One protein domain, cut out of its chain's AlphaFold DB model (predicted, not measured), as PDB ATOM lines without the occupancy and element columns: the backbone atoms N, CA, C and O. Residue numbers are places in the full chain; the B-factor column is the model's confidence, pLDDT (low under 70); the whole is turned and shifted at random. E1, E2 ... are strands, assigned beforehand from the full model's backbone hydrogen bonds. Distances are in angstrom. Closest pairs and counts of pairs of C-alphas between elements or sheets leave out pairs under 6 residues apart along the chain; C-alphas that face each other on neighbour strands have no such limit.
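What this domain is: This is residues 18 to 90 of the 90 residues of an uncharacterized protein of Prevotellaceae bacterium (UniProt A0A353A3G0). A long, bent sheet of three strands, E1, E2 and E3, is partly covered on one face by a small sheet of two, E4 and E5, making a lopsided sandwich. The turns at residues 25 to 30 and 46 to 51 stick out from the long sheet and lengthen the rod. The printed part has 73 residues, with five named strands in the order E1 to E5 and no named helix, 43 residues being in strands: all strand. Both sheets are antiparallel, ordered E1 - E2 - E3 and E4 - E5. The whole is loose, with a radius of gyration of the C-alphas of 15.7 A and spans of 53 by 24 by 18 A.

How they stand to each other: E2, residues 30 to 44, is the inner strand between E1, residues 18 to 25, and E3, residues 53 to 64, in a meander, each strand the antiparallel neighbour of the one before. N 20 and O 35 are 2.8 A apart, and N 42 and O 55 2.9 A, within hydrogen-bond range. E2 bends by 61 degrees at residue 40 and E3 by 68 degrees at residue 59. E4, residues 70 to 73, and E5, residues 86 to 89, form a hairpin, with N 72 and O 87 2.9 A apart. The closest C-alphas of E3 and E4 are Arg 62 and Val 71, 6.9 A. E3 and E5 are apart.

Where its parts are: E1 begins at C-alpha 18 (-27.386, 38.087, 16.197) and is 22.3 A long. E2 measures 40.1 A and E3 30.7 A. E4 measures 10.4 A; E5 measures 10.0 A and ends at C-alpha 89 (-11.602, 48.695, 16.229).

The domain as a whole: The C-alphas farthest apart, Glu 28 and Pro 48, are 53.5 A apart. The E4 to E5 link is long; its residues 77 to 78 pair antiparallel with residues 56 to 57 of E3. The printed part has no cut, and no printed residue is under 70 in pLDDT.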
ATOM      1  N   ASP A  18     -26.823  36.795  15.827       96.75
ATOM      2  CA  ASP A  18     -27.386  38.087  16.197       96.75
ATOM      3  C   ASP A  18     -26.862  39.165  15.253       96.75
ATOM      4  O   ASP A  18     -25.697  39.142  14.852       96.75
ATOM      5  N   THR A  19     -27.722  40.122  14.907       96.56
ATOM      6  CA  THR A  19     -27.362  41.276  14.076       96.56
ATOM      7  C   THR A  19     -27.498  42.548  14.898       96.56
ATOM      8  O   THR A  19     -28.595  42.898  15.329       96.56
ATOM      9  N   LEU A  20     -26.389  43.253  15.091       95.12
ATOM     10  CA  LEU A  20     -26.338  44.543  15.764       95.12
ATOM     11  C   LEU A  20     -26.075  45.637  14.735       95.12
ATOM     12  O   LEU A  20     -25.180  45.520  13.902       95.12
ATOM     13  N   VAL A  21     -26.853  46.710  14.804       95.00
ATOM     14  CA  VAL A  21     -26.667  47.894  13.966       95.00
ATOM     15  C   VAL A  21     -26.147  49.012  14.853       95.00
ATOM     16  O   VAL A  21     -26.848  49.463  15.756       95.00
ATOM     17  N   LEU A  22     -24.932  49.467  14.573       91.94
ATOM     18  CA  LEU A  22     -24.319  50.599  15.250       91.94
ATOM     19  C   LEU A  22     -24.564  51.846  14.408       91.94
ATOM     20  O   LEU A  22     -24.074  51.952  13.286       91.94
ATOM     21  N   HIS A  23     -25.363  52.765  14.945       92.88
ATOM     22  CA  HIS A  23     -25.726  54.019  14.292       92.88
ATOM     23  C   HIS A  23     -25.146  55.187  15.082       92.88
ATOM     24  O   HIS A  23     -25.573  55.464  16.203       92.88
ATOM     25  N   VAL A  24     -24.157  55.857  14.497       89.50
ATOM     26  CA  VAL A  24     -23.556  57.071  15.048       89.50
ATOM     27  C   VAL A  24     -24.114  58.247  14.266       89.50
ATOM     28  O   VAL A  24     -23.868  58.370  13.069       89.50
ATOM     29  N   TYR A  25     -24.872  59.106  14.943       91.69
ATOM     30  CA  TYR A  25     -25.540  60.233  14.302       91.69
ATOM     31  C   TYR A  25     -25.355  61.542  15.074       91.69
ATOM     32  O   TYR A  25     -25.185  61.566  16.296       91.69
ATOM     33  N   GLY A  26     -25.396  62.652  14.342       91.00
ATOM     34  CA  GLY A  26     -25.273  64.018  14.834       91.00
ATOM     35  C   GLY A  26     -25.645  65.031  13.742       91.00
ATOM     36  O   GLY A  26     -26.092  64.632  12.673       91.00
ATOM     37  N   PRO A  27     -25.462  66.342  13.975       93.88
ATOM     38  CA  PRO A  27     -25.856  67.375  13.010       93.88
ATOM     39  C   PRO A  27     -25.213  67.244  11.618       93.88
ATOM     40  O   PRO A  27     -25.829  67.624  10.630       93.88
ATOM     41  N   GLU A  28     -23.994  66.700  11.544       94.19
ATOM     42  CA  GLU A  28     -23.209  66.546  10.304       94.19
ATOM     43  C   GLU A  28     -22.742  65.099  10.064       94.19
ATOM     44  O   GLU A  28     -22.011  64.826   9.114       94.19
ATOM     45  N   ILE A  29     -23.126  64.164  10.938       91.00
ATOM     46  CA  ILE A  29     -22.648  62.777  10.927       91.00
ATOM     47  C   ILE A  29     -23.861  61.855  10.874       91.00
ATOM     48  O   ILE A  29     -24.774  61.993  11.684       91.00
ATOM     49  N   ASP A  30     -23.845  60.903   9.948       93.44
ATOM     50  CA  ASP A  30     -24.816  59.815   9.852       93.44
ATOM     51  C   ASP A  30     -24.087  58.564   9.342       93.44
ATOM     52  O   ASP A  30     -23.873  58.388   8.142       93.44
ATOM     53  N   LEU A  31     -23.590  57.750  10.274       93.31
ATOM     54  CA  LEU A  31     -22.758  56.579   9.999       93.31
ATOM     55  C   LEU A  31     -23.416  55.322  10.548       93.31
ATOM     56  O   LEU A  31     -23.867  55.295  11.695       93.31
ATOM     57  N   ARG A  32     -23.442  54.260   9.741       95.56
ATOM     58  CA  ARG A  32     -24.099  53.007  10.095       95.56
ATOM     59  C   ARG A  32     -23.270  51.804   9.685       95.56
ATOM     60  O   ARG A  32     -23.104  51.546   8.497       95.56
ATOM     61  N   ASP A  33     -22.929  51.004  10.683       96.12
ATOM     62  CA  ASP A  33     -22.233  49.738  10.507       96.12
ATOM     63  C   ASP A  33     -23.072  48.608  11.092       96.12
ATOM     64  O   ASP A  33     -23.881  48.791  12.007       96.12
ATOM     65  N   THR A  34     -22.914  47.419  10.522       97.31
ATOM     66  CA  THR A  34     -23.617  46.214  10.964       97.31
ATOM     67  C   THR A  34     -22.608  45.178  11.426       97.31
ATOM     68  O   THR A  34     -21.636  44.897  10.729       97.31
ATOM     69  N   LEU A  35     -22.853  44.605  12.600       96.94
ATOM     70  CA  LEU A  35     -22.084  43.526  13.202       96.94
ATOM     71  C   LEU A  35     -22.964  42.275  13.266       96.94
ATOM     72  O   LEU A  35     -24.091  42.327  13.753       96.94
ATOM     73  N   TRP A  36     -22.434  41.145  12.811       97.88
ATOM     74  CA  TRP A  36     -23.072  39.839  12.943       97.88
ATOM     75  C   TRP A  36     -22.264  38.964  13.891       97.88
ATOM     76  O   TRP A  36     -21.050  38.821  13.719       97.88
ATOM     77  N   ILE A  37     -22.940  38.363  14.865       98.00
ATOM     78  CA  ILE A  37     -22.340  37.535  15.911       98.00
ATOM     79  C   ILE A  37     -22.932  36.137  15.803       98.00
ATOM     80  O   ILE A  37     -24.053  35.895  16.248       98.00
ATOM     81  N   LYS A  38     -22.172  35.204  15.229       98.31
ATOM     82  CA  LYS A  38     -22.567  33.798  15.152       98.31
ATOM     83  C   LYS A  38     -22.228  33.097  16.460       98.31
ATOM     84  O   LYS A  38     -21.104  33.214  16.952       98.31
ATOM     85  N   LYS A  39     -23.161  32.321  17.000       97.75
ATOM     86  CA  LYS A  39     -23.046  31.682  18.310       97.75
ATOM     87  C   LYS A  39     -23.834  30.379  18.403       97.75
ATOM     88  O   LYS A  39     -24.715  30.112  17.599       97.75
ATOM     89  N   THR A  40     -23.532  29.590  19.427       97.12
ATOM     90  CA  THR A  40     -24.393  28.497  19.899       97.12
ATOM     91  C   THR A  40     -24.949  28.835  21.273       97.12
ATOM     92  O   THR A  40     -24.252  29.471  22.065       97.12
ATOM     93  N   ASN A  41     -26.158  28.365  21.572       94.94
ATOM     94  CA  ASN A  41     -26.843  28.605  22.841       94.94
ATOM     95  C   ASN A  41     -26.852  27.309  23.667       94.94
ATOM     96  O   ASN A  41     -27.130  26.233  23.137       94.94
ATOM     97  N   THR A  42     -26.515  27.382  24.951       93.31
ATOM     98  CA  THR A  42     -26.515  26.230  25.861       93.31
ATOM     99  C   THR A  42     -27.243  26.597  27.151       93.31
ATOM    100  O   THR A  42     -26.770  27.485  27.865       93.31
ATOM    101  N   PRO A  43     -28.376  25.938  27.468       91.75
ATOM    102  CA  PRO A  43     -29.049  26.145  28.741       91.75
ATOM    103  C   PRO A  43     -28.098  25.821  29.892       91.75
ATOM    104  O   PRO A  43     -27.450  24.773  29.894       91.75
ATOM    105  N   HIS A  44     -28.034  26.711  30.868       90.06
ATOM    106  CA  HIS A  44     -27.266  26.538  32.084       90.06
ATOM    107  C   HIS A  44     -28.214  26.504  33.281       90.06
ATOM    108  O   HIS A  44     -28.911  27.477  33.579       90.06
ATOM    109  N   PHE A  45     -28.239  25.355  33.948       90.12
ATOM    110  CA  PHE A  45     -29.028  25.114  35.143       90.12
ATOM    111  C   PHE A  45     -28.086  24.925  36.329       90.12
ATOM    112  O   PHE A  45     -27.255  24.018  36.317       90.12
ATOM    113  N   GLU A  46     -28.231  25.782  37.335       87.06
ATOM    114  CA  GLU A  46     -27.410  25.751  38.545       87.06
ATOM    115  C   GLU A  46     -28.136  25.042  39.693       87.06
ATOM    116  O   GLU A  46     -27.601  24.117  40.303       87.06
ATOM    117  N   SER A  47     -29.380  25.442  39.973       88.69
ATOM    118  CA  SER A  47     -30.191  24.866  41.043       88.69
ATOM    119  C   SER A  47     -31.693  25.015  40.759       88.69
ATOM    120  O   SER A  47     -32.076  25.875  39.963       88.69
ATOM    121  N   PRO A  48     -32.563  24.216  41.412       88.62
ATOM    122  CA  PRO A  48     -34.017  24.333  41.264       88.62
ATOM    123  C   PRO A  48     -34.584  25.692  41.690       88.62
ATOM    124  O   PRO A  48     -35.639  26.086  41.203       88.62
ATOM    125  N   ASP A  49     -33.882  26.395  42.581       91.75
ATOM    126  CA  ASP A  49     -34.303  27.685  43.130       91.75
ATOM    127  C   ASP A  49     -33.861  28.873  42.255       91.75
ATOM    128  O   ASP A  49     -34.229  30.019  42.523       91.75
ATOM    129  N   CYS A  50     -33.094  28.619  41.189       82.25
ATOM    130  CA  CYS A  50     -32.593  29.635  40.269       82.25
ATOM    131  C   CYS A  50     -33.256  29.519  38.885       82.25
ATOM    132  O   CYS A  50     -33.419  28.414  38.359       82.25
ATOM    133  N   PRO A  51     -33.596  30.646  38.230       83.56
ATOM    134  CA  PRO A  51     -33.976  30.634  36.822       83.56
ATOM    135  C   PRO A  51     -32.874  30.015  35.953       83.56
ATOM    136  O   PRO A  51     -31.685  30.201  36.203       83.56
ATOM    137  N   THR A  52     -33.267  29.295  34.900       85.69
ATOM    138  CA  THR A  52     -32.311  28.781  33.910       85.69
ATOM    139  C   THR A  52     -31.695  29.942  33.135       85.69
ATOM    140  O   THR A  52     -32.417  30.740  32.535       85.69
ATOM    141  N   ASN A  53     -30.367  30.004  33.113       88.44
ATOM    142  CA  ASN A  53     -29.616  30.957  32.305       88.44
ATOM    143  C   ASN A  53     -29.306  30.360  30.930       88.44
ATOM    144  O   ASN A  53     -29.364  29.146  30.731       88.44
ATOM    145  N   MET A  54     -28.959  31.206  29.967       92.00
ATOM    146  CA  MET A  54     -28.460  30.765  28.668       92.00
ATOM    147  C   MET A  54     -27.018  31.222  28.522       92.00
ATOM    148  O   MET A  54     -26.742  32.414  28.601       92.00
ATOM    149  N   PHE A  55     -26.105  30.281  28.313       94.81
ATOM    150  CA  PHE A  55     -24.735  30.613  27.943       94.81
ATOM    151  C   PHE A  55     -24.599  30.609  26.430       94.81
ATOM    152  O   PHE A  55     -25.240  29.815  25.730       94.81
ATOM    153  N   HIS A  56     -23.728  31.477  25.930       96.00
ATOM    154  CA  HIS A  56     -23.418  31.551  24.511       96.00
ATOM    155  C   HIS A  56     -21.959  31.229  24.261       96.00
ATOM    156  O   HIS A  56     -21.069  31.650  24.997       96.00
ATOM    157  N   LYS A  57     -21.705  30.525  23.161       97.12
ATOM    158  CA  LYS A  57     -20.358  30.385  22.619       97.12
ATOM    159  C   LYS A  57     -20.288  31.074  21.268       97.12
ATOM    160  O   LYS A  57     -20.848  30.569  20.298       97.12
ATOM    161  N   ILE A  58     -19.600  32.209  21.213       97.75
ATOM    162  CA  ILE A  58     -19.340  32.954  19.982       97.75
ATOM    163  C   ILE A  58     -18.420  32.109  19.099       97.75
ATOM    164  O   ILE A  58     -17.337  31.696  19.516       97.75
ATOM    165  N   GLN A  59     -18.877  31.827  17.884       98.19
ATOM    166  CA  GLN A  59     -18.145  31.056  16.885       98.19
ATOM    167  C   GLN A  59     -17.410  31.954  15.897       98.19
ATOM    168  O   GLN A  59     -16.300  31.634  15.481       98.19
ATOM    169  N   ALA A  60     -18.048  33.049  15.493       98.12
ATOM    170  CA  ALA A  60     -17.505  33.970  14.513       98.12
ATOM    171  C   ALA A  60     -18.160  35.340  14.656       98.12
ATOM    172  O   ALA A  60     -19.308  35.458  15.084       98.12
ATOM    173  N   VAL A  61     -17.429  36.358  14.224       98.00
ATOM    174  CA  VAL A  61     -17.919  37.725  14.090       98.00
ATOM    175  C   VAL A  61     -17.533  38.265  12.730       98.00
ATOM    176  O   VAL A  61     -16.483  37.919  12.188       98.00
ATOM    177  N   ARG A  62     -18.396  39.103  12.168       97.31
ATOM    178  CA  ARG A  62     -18.090  39.877  10.965       97.31
ATOM    179  C   ARG A  62     -18.770  41.229  11.052       97.31
ATOM    180  O   ARG A  62     -19.861  41.322  11.610       97.31
ATOM    181  N   CYS A  63     -18.155  42.243  10.470       97.06
ATOM    182  CA  CYS A  63     -18.713  43.582  10.364       97.06
ATOM    183  C   CYS A  63     -18.745  44.033   8.902       97.06
ATOM    184  O   CYS A  63     -18.015  43.509   8.059       97.06
ATOM    185  N   ALA A  64     -19.621  44.983   8.605       96.44
ATOM    186  CA  ALA A  64     -19.646  45.697   7.340       96.44
ATOM    187  C   ALA A  64     -20.085  47.138   7.582       96.44
ATOM    188  O   ALA A  64     -20.988  47.383   8.387       96.44
ATOM    189  N   GLY A  65     -19.480  48.060   6.843       93.06
ATOM    190  CA  GLY A  65     -19.764  49.480   6.943       93.06
ATOM    191  C   GLY A  65     -18.517  50.309   6.681       93.06
ATOM    192  O   GLY A  65     -17.670  49.896   5.886       93.06
ATOM    193  N   THR A  66     -18.455  51.492   7.279       89.44
ATOM    194  CA  THR A  66     -17.466  52.517   6.934       89.44
ATOM    195  C   THR A  66     -16.612  52.992   8.097       89.44
ATOM    196  O   THR A  66     -15.593  53.621   7.829       89.44
ATOM    197  N   PHE A  67     -17.001  52.733   9.349       92.31
ATOM    198  CA  PHE A  67     -16.296  53.271  10.519       92.31
ATOM    199  C   PHE A  67     -15.786  52.204  11.491       92.31
ATOM    200  O   PHE A  67     -15.095  52.542  12.443       92.31
ATOM    201  N   ILE A  68     -16.128  50.932  11.289       94.12
ATOM    202  CA  ILE A  68     -15.510  49.800  11.977       94.12
ATOM    203  C   ILE A  68     -14.426  49.221  11.072       94.12
ATOM    204  O   ILE A  68     -14.725  48.590  10.056       94.12
ATOM    205  N   ASP A  69     -13.174  49.358  11.494       94.06
ATOM    206  CA  ASP A  69     -12.019  48.749  10.839       94.06
ATOM    207  C   ASP A  69     -12.048  47.222  10.960       94.06
ATOM    208  O   ASP A  69     -11.828  46.486   9.996       94.06
ATOM    209  N   SER A  70     -12.288  46.720  12.174       95.06
ATOM    210  CA  SER A  70     -12.345  45.283  12.449       95.06
ATOM    211  C   SER A  70     -13.000  44.965  13.791       95.06
ATOM    212  O   SER A  70     -13.186  45.826  14.651       95.06
ATOM    213  N   VAL A  71     -13.335  43.691  13.995       96.94
ATOM    214  CA  VAL A  71     -13.854  43.172  15.262       96.94
ATOM    215  C   VAL A  71     -13.113  41.894  15.648       96.94
ATOM    216  O   VAL A  71     -12.922  40.999  14.824       96.94
ATOM    217  N   THR A  72     -12.710  41.800  16.913       97.69
ATOM    218  CA  THR A  72     -11.976  40.654  17.462       97.69
ATOM    219  C   THR A  72     -12.778  39.993  18.577       97.69
ATOM    220  O   THR A  72     -13.367  40.674  19.415       97.69
ATOM    221  N   ILE A  73     -12.773  38.658  18.619       97.88
ATOM    222  CA  ILE A  73     -13.309  37.890  19.751       97.88
ATOM    223  C   ILE A  73     -12.232  37.839  20.835       97.88
ATOM    224  O   ILE A  73     -11.205  37.188  20.654       97.88
ATOM    225  N   THR A  74     -12.465  38.508  21.960       97.50
ATOM    226  CA  THR A  74     -11.561  38.511  23.123       97.50
ATOM    227  C   THR A  74     -11.866  37.358  24.075       97.50
ATOM    228  O   THR A  74     -10.950  36.735  24.610       97.50
ATOM    229  N   ARG A  75     -13.150  37.011  24.234       97.19
ATOM    230  CA  ARG A  75     -13.622  35.831  24.974       97.19
ATOM    231  C   ARG A  75     -14.816  35.227  24.246       97.19
ATOM    232  O   ARG A  75     -15.827  35.888  24.043       97.19
ATOM    233  N   SER A  76     -14.732  33.945  23.892       97.00
ATOM    234  CA  SER A  76     -15.820  33.273  23.167       97.00
ATOM    235  C   SER A  76     -17.001  32.874  24.051       97.00
ATOM    236  O   SER A  76     -18.091  32.669  23.530       97.00
ATOM    237  N   LEU A  77     -16.783  32.682  25.355       96.44
ATOM    238  CA  LEU A  77     -17.825  32.274  26.298       96.44
ATOM    239  C   LEU A  77     -18.513  33.508  26.883       96.44
ATOM    240  O   LEU A  77     -17.856  34.317  27.538       96.44
ATOM    241  N   VAL A  78     -19.816  33.616  26.645       95.31
ATOM    242  CA  VAL A  78     -20.707  34.588  27.281       95.31
ATOM    243  C   VAL A  78     -21.497  33.838  28.342       95.31
ATOM    244  O   VAL A  78     -22.272  32.929  28.026       95.31
ATOM    245  N   ASP A  79     -21.257  34.199  29.589       93.06
ATOM    246  CA  ASP A  79     -21.885  33.648  30.782       93.06
ATOM    247  C   ASP A  79     -22.285  34.813  31.703       93.06
ATOM    248  O   ASP A  79     -22.489  35.935  31.239       93.06
ATOM    249  N   TYR A  80     -22.468  34.553  32.995       87.44
ATOM    250  CA  TYR A  80     -22.794  35.594  33.971       87.44
ATOM    251  C   TYR A  80     -21.602  36.501  34.318       87.44
ATOM    252  O   TYR A  80     -21.803  37.522  34.981       87.44
ATOM    253  N   ASP A  81     -20.374  36.163  33.904       86.19
ATOM    254  CA  ASP A  81     -19.226  37.037  34.106       86.19
ATOM    255  C   ASP A  81     -19.342  38.226  33.146       86.19
ATOM    256  O   ASP A  81     -19.381  38.062  31.926       86.19
ATOM    257  N   GLN A  82     -19.297  39.444  33.686       78.75
ATOM    258  CA  GLN A  82     -19.240  40.690  32.910       78.75
ATOM    259  C   GLN A  82     -17.849  40.877  32.276       78.75
ATOM    260  O   GLN A  82     -17.067  41.749  32.651       78.75
ATOM    261  N   SER A  83     -17.502  39.985  31.350       90.31
ATOM    262  CA  SER A  83     -16.238  39.986  30.617       90.31
ATOM    263  C   SER A  83     -16.385  40.685  29.266       90.31
ATOM    264  O   SER A  83     -17.414  40.588  28.607       90.31
ATOM    265  N   GLU A  84     -15.317  41.325  28.789       94.62
ATOM    266  CA  GLU A  84     -15.256  41.792  27.400       94.62
ATOM    267  C   GLU A  84     -15.219  40.574  26.462       94.62
ATOM    268  O   GLU A  84     -14.239  39.823  26.437       94.62
ATOM    269  N   ASN A  85     -16.286  40.367  25.686       96.50
ATOM    270  CA  ASN A  85     -16.371  39.274  24.713       96.50
ATOM    271  C   ASN A  85     -15.911  39.673  23.310       96.50
ATOM    272  O   ASN A  85     -15.328  38.848  22.601       96.50
ATOM    273  N   LEU A  86     -16.175  40.922  22.921       96.31
ATOM    274  CA  LEU A  86     -15.857  41.477  21.613       96.31
ATOM    275  C   LEU A  86     -15.140  42.812  21.771       96.31
ATOM    276  O   LEU A  86     -15.571  43.657  22.552       96.31
ATOM    277  N   ARG A  87     -14.103  43.023  20.960       96.12
ATOM    278  CA  ARG A  87     -13.431  44.312  20.813       96.12
ATOM    279  C   ARG A  87     -13.634  44.848  19.404       96.12
ATOM    280  O   ARG A  87     -13.325  44.160  18.434       96.12
ATOM    281  N   ILE A  88     -14.150  46.068  19.315       94.12
ATOM    282  CA  ILE A  88     -14.372  46.792  18.061       94.12
ATOM    283  C   ILE A  88     -13.206  47.764  17.866       94.12
ATOM    284  O   ILE A  88     -12.842  48.491  18.790       94.12
ATOM    285  N   HIS A  89     -12.627  47.757  16.671       93.44
ATOM    286  CA  HIS A  89     -11.602  48.695  16.229       93.44
ATOM    287  C   HIS A  89     -12.249  49.659  15.230       93.44
ATOM    288  O   HIS A  89     -12.954  49.199  14.330       93.44
ATOM    289  N   LEU A  90     -12.053  50.962  15.435       89.12
ATOM    290  CA  LEU A  90     -12.613  52.064  14.645       89.12
ATOM    291  C   LEU A  90     -11.507  52.821  13.911       89.12
ATOM    292  O   LEU A  90     -10.389  52.835  14.482       89.12
TER     293      LEU A  90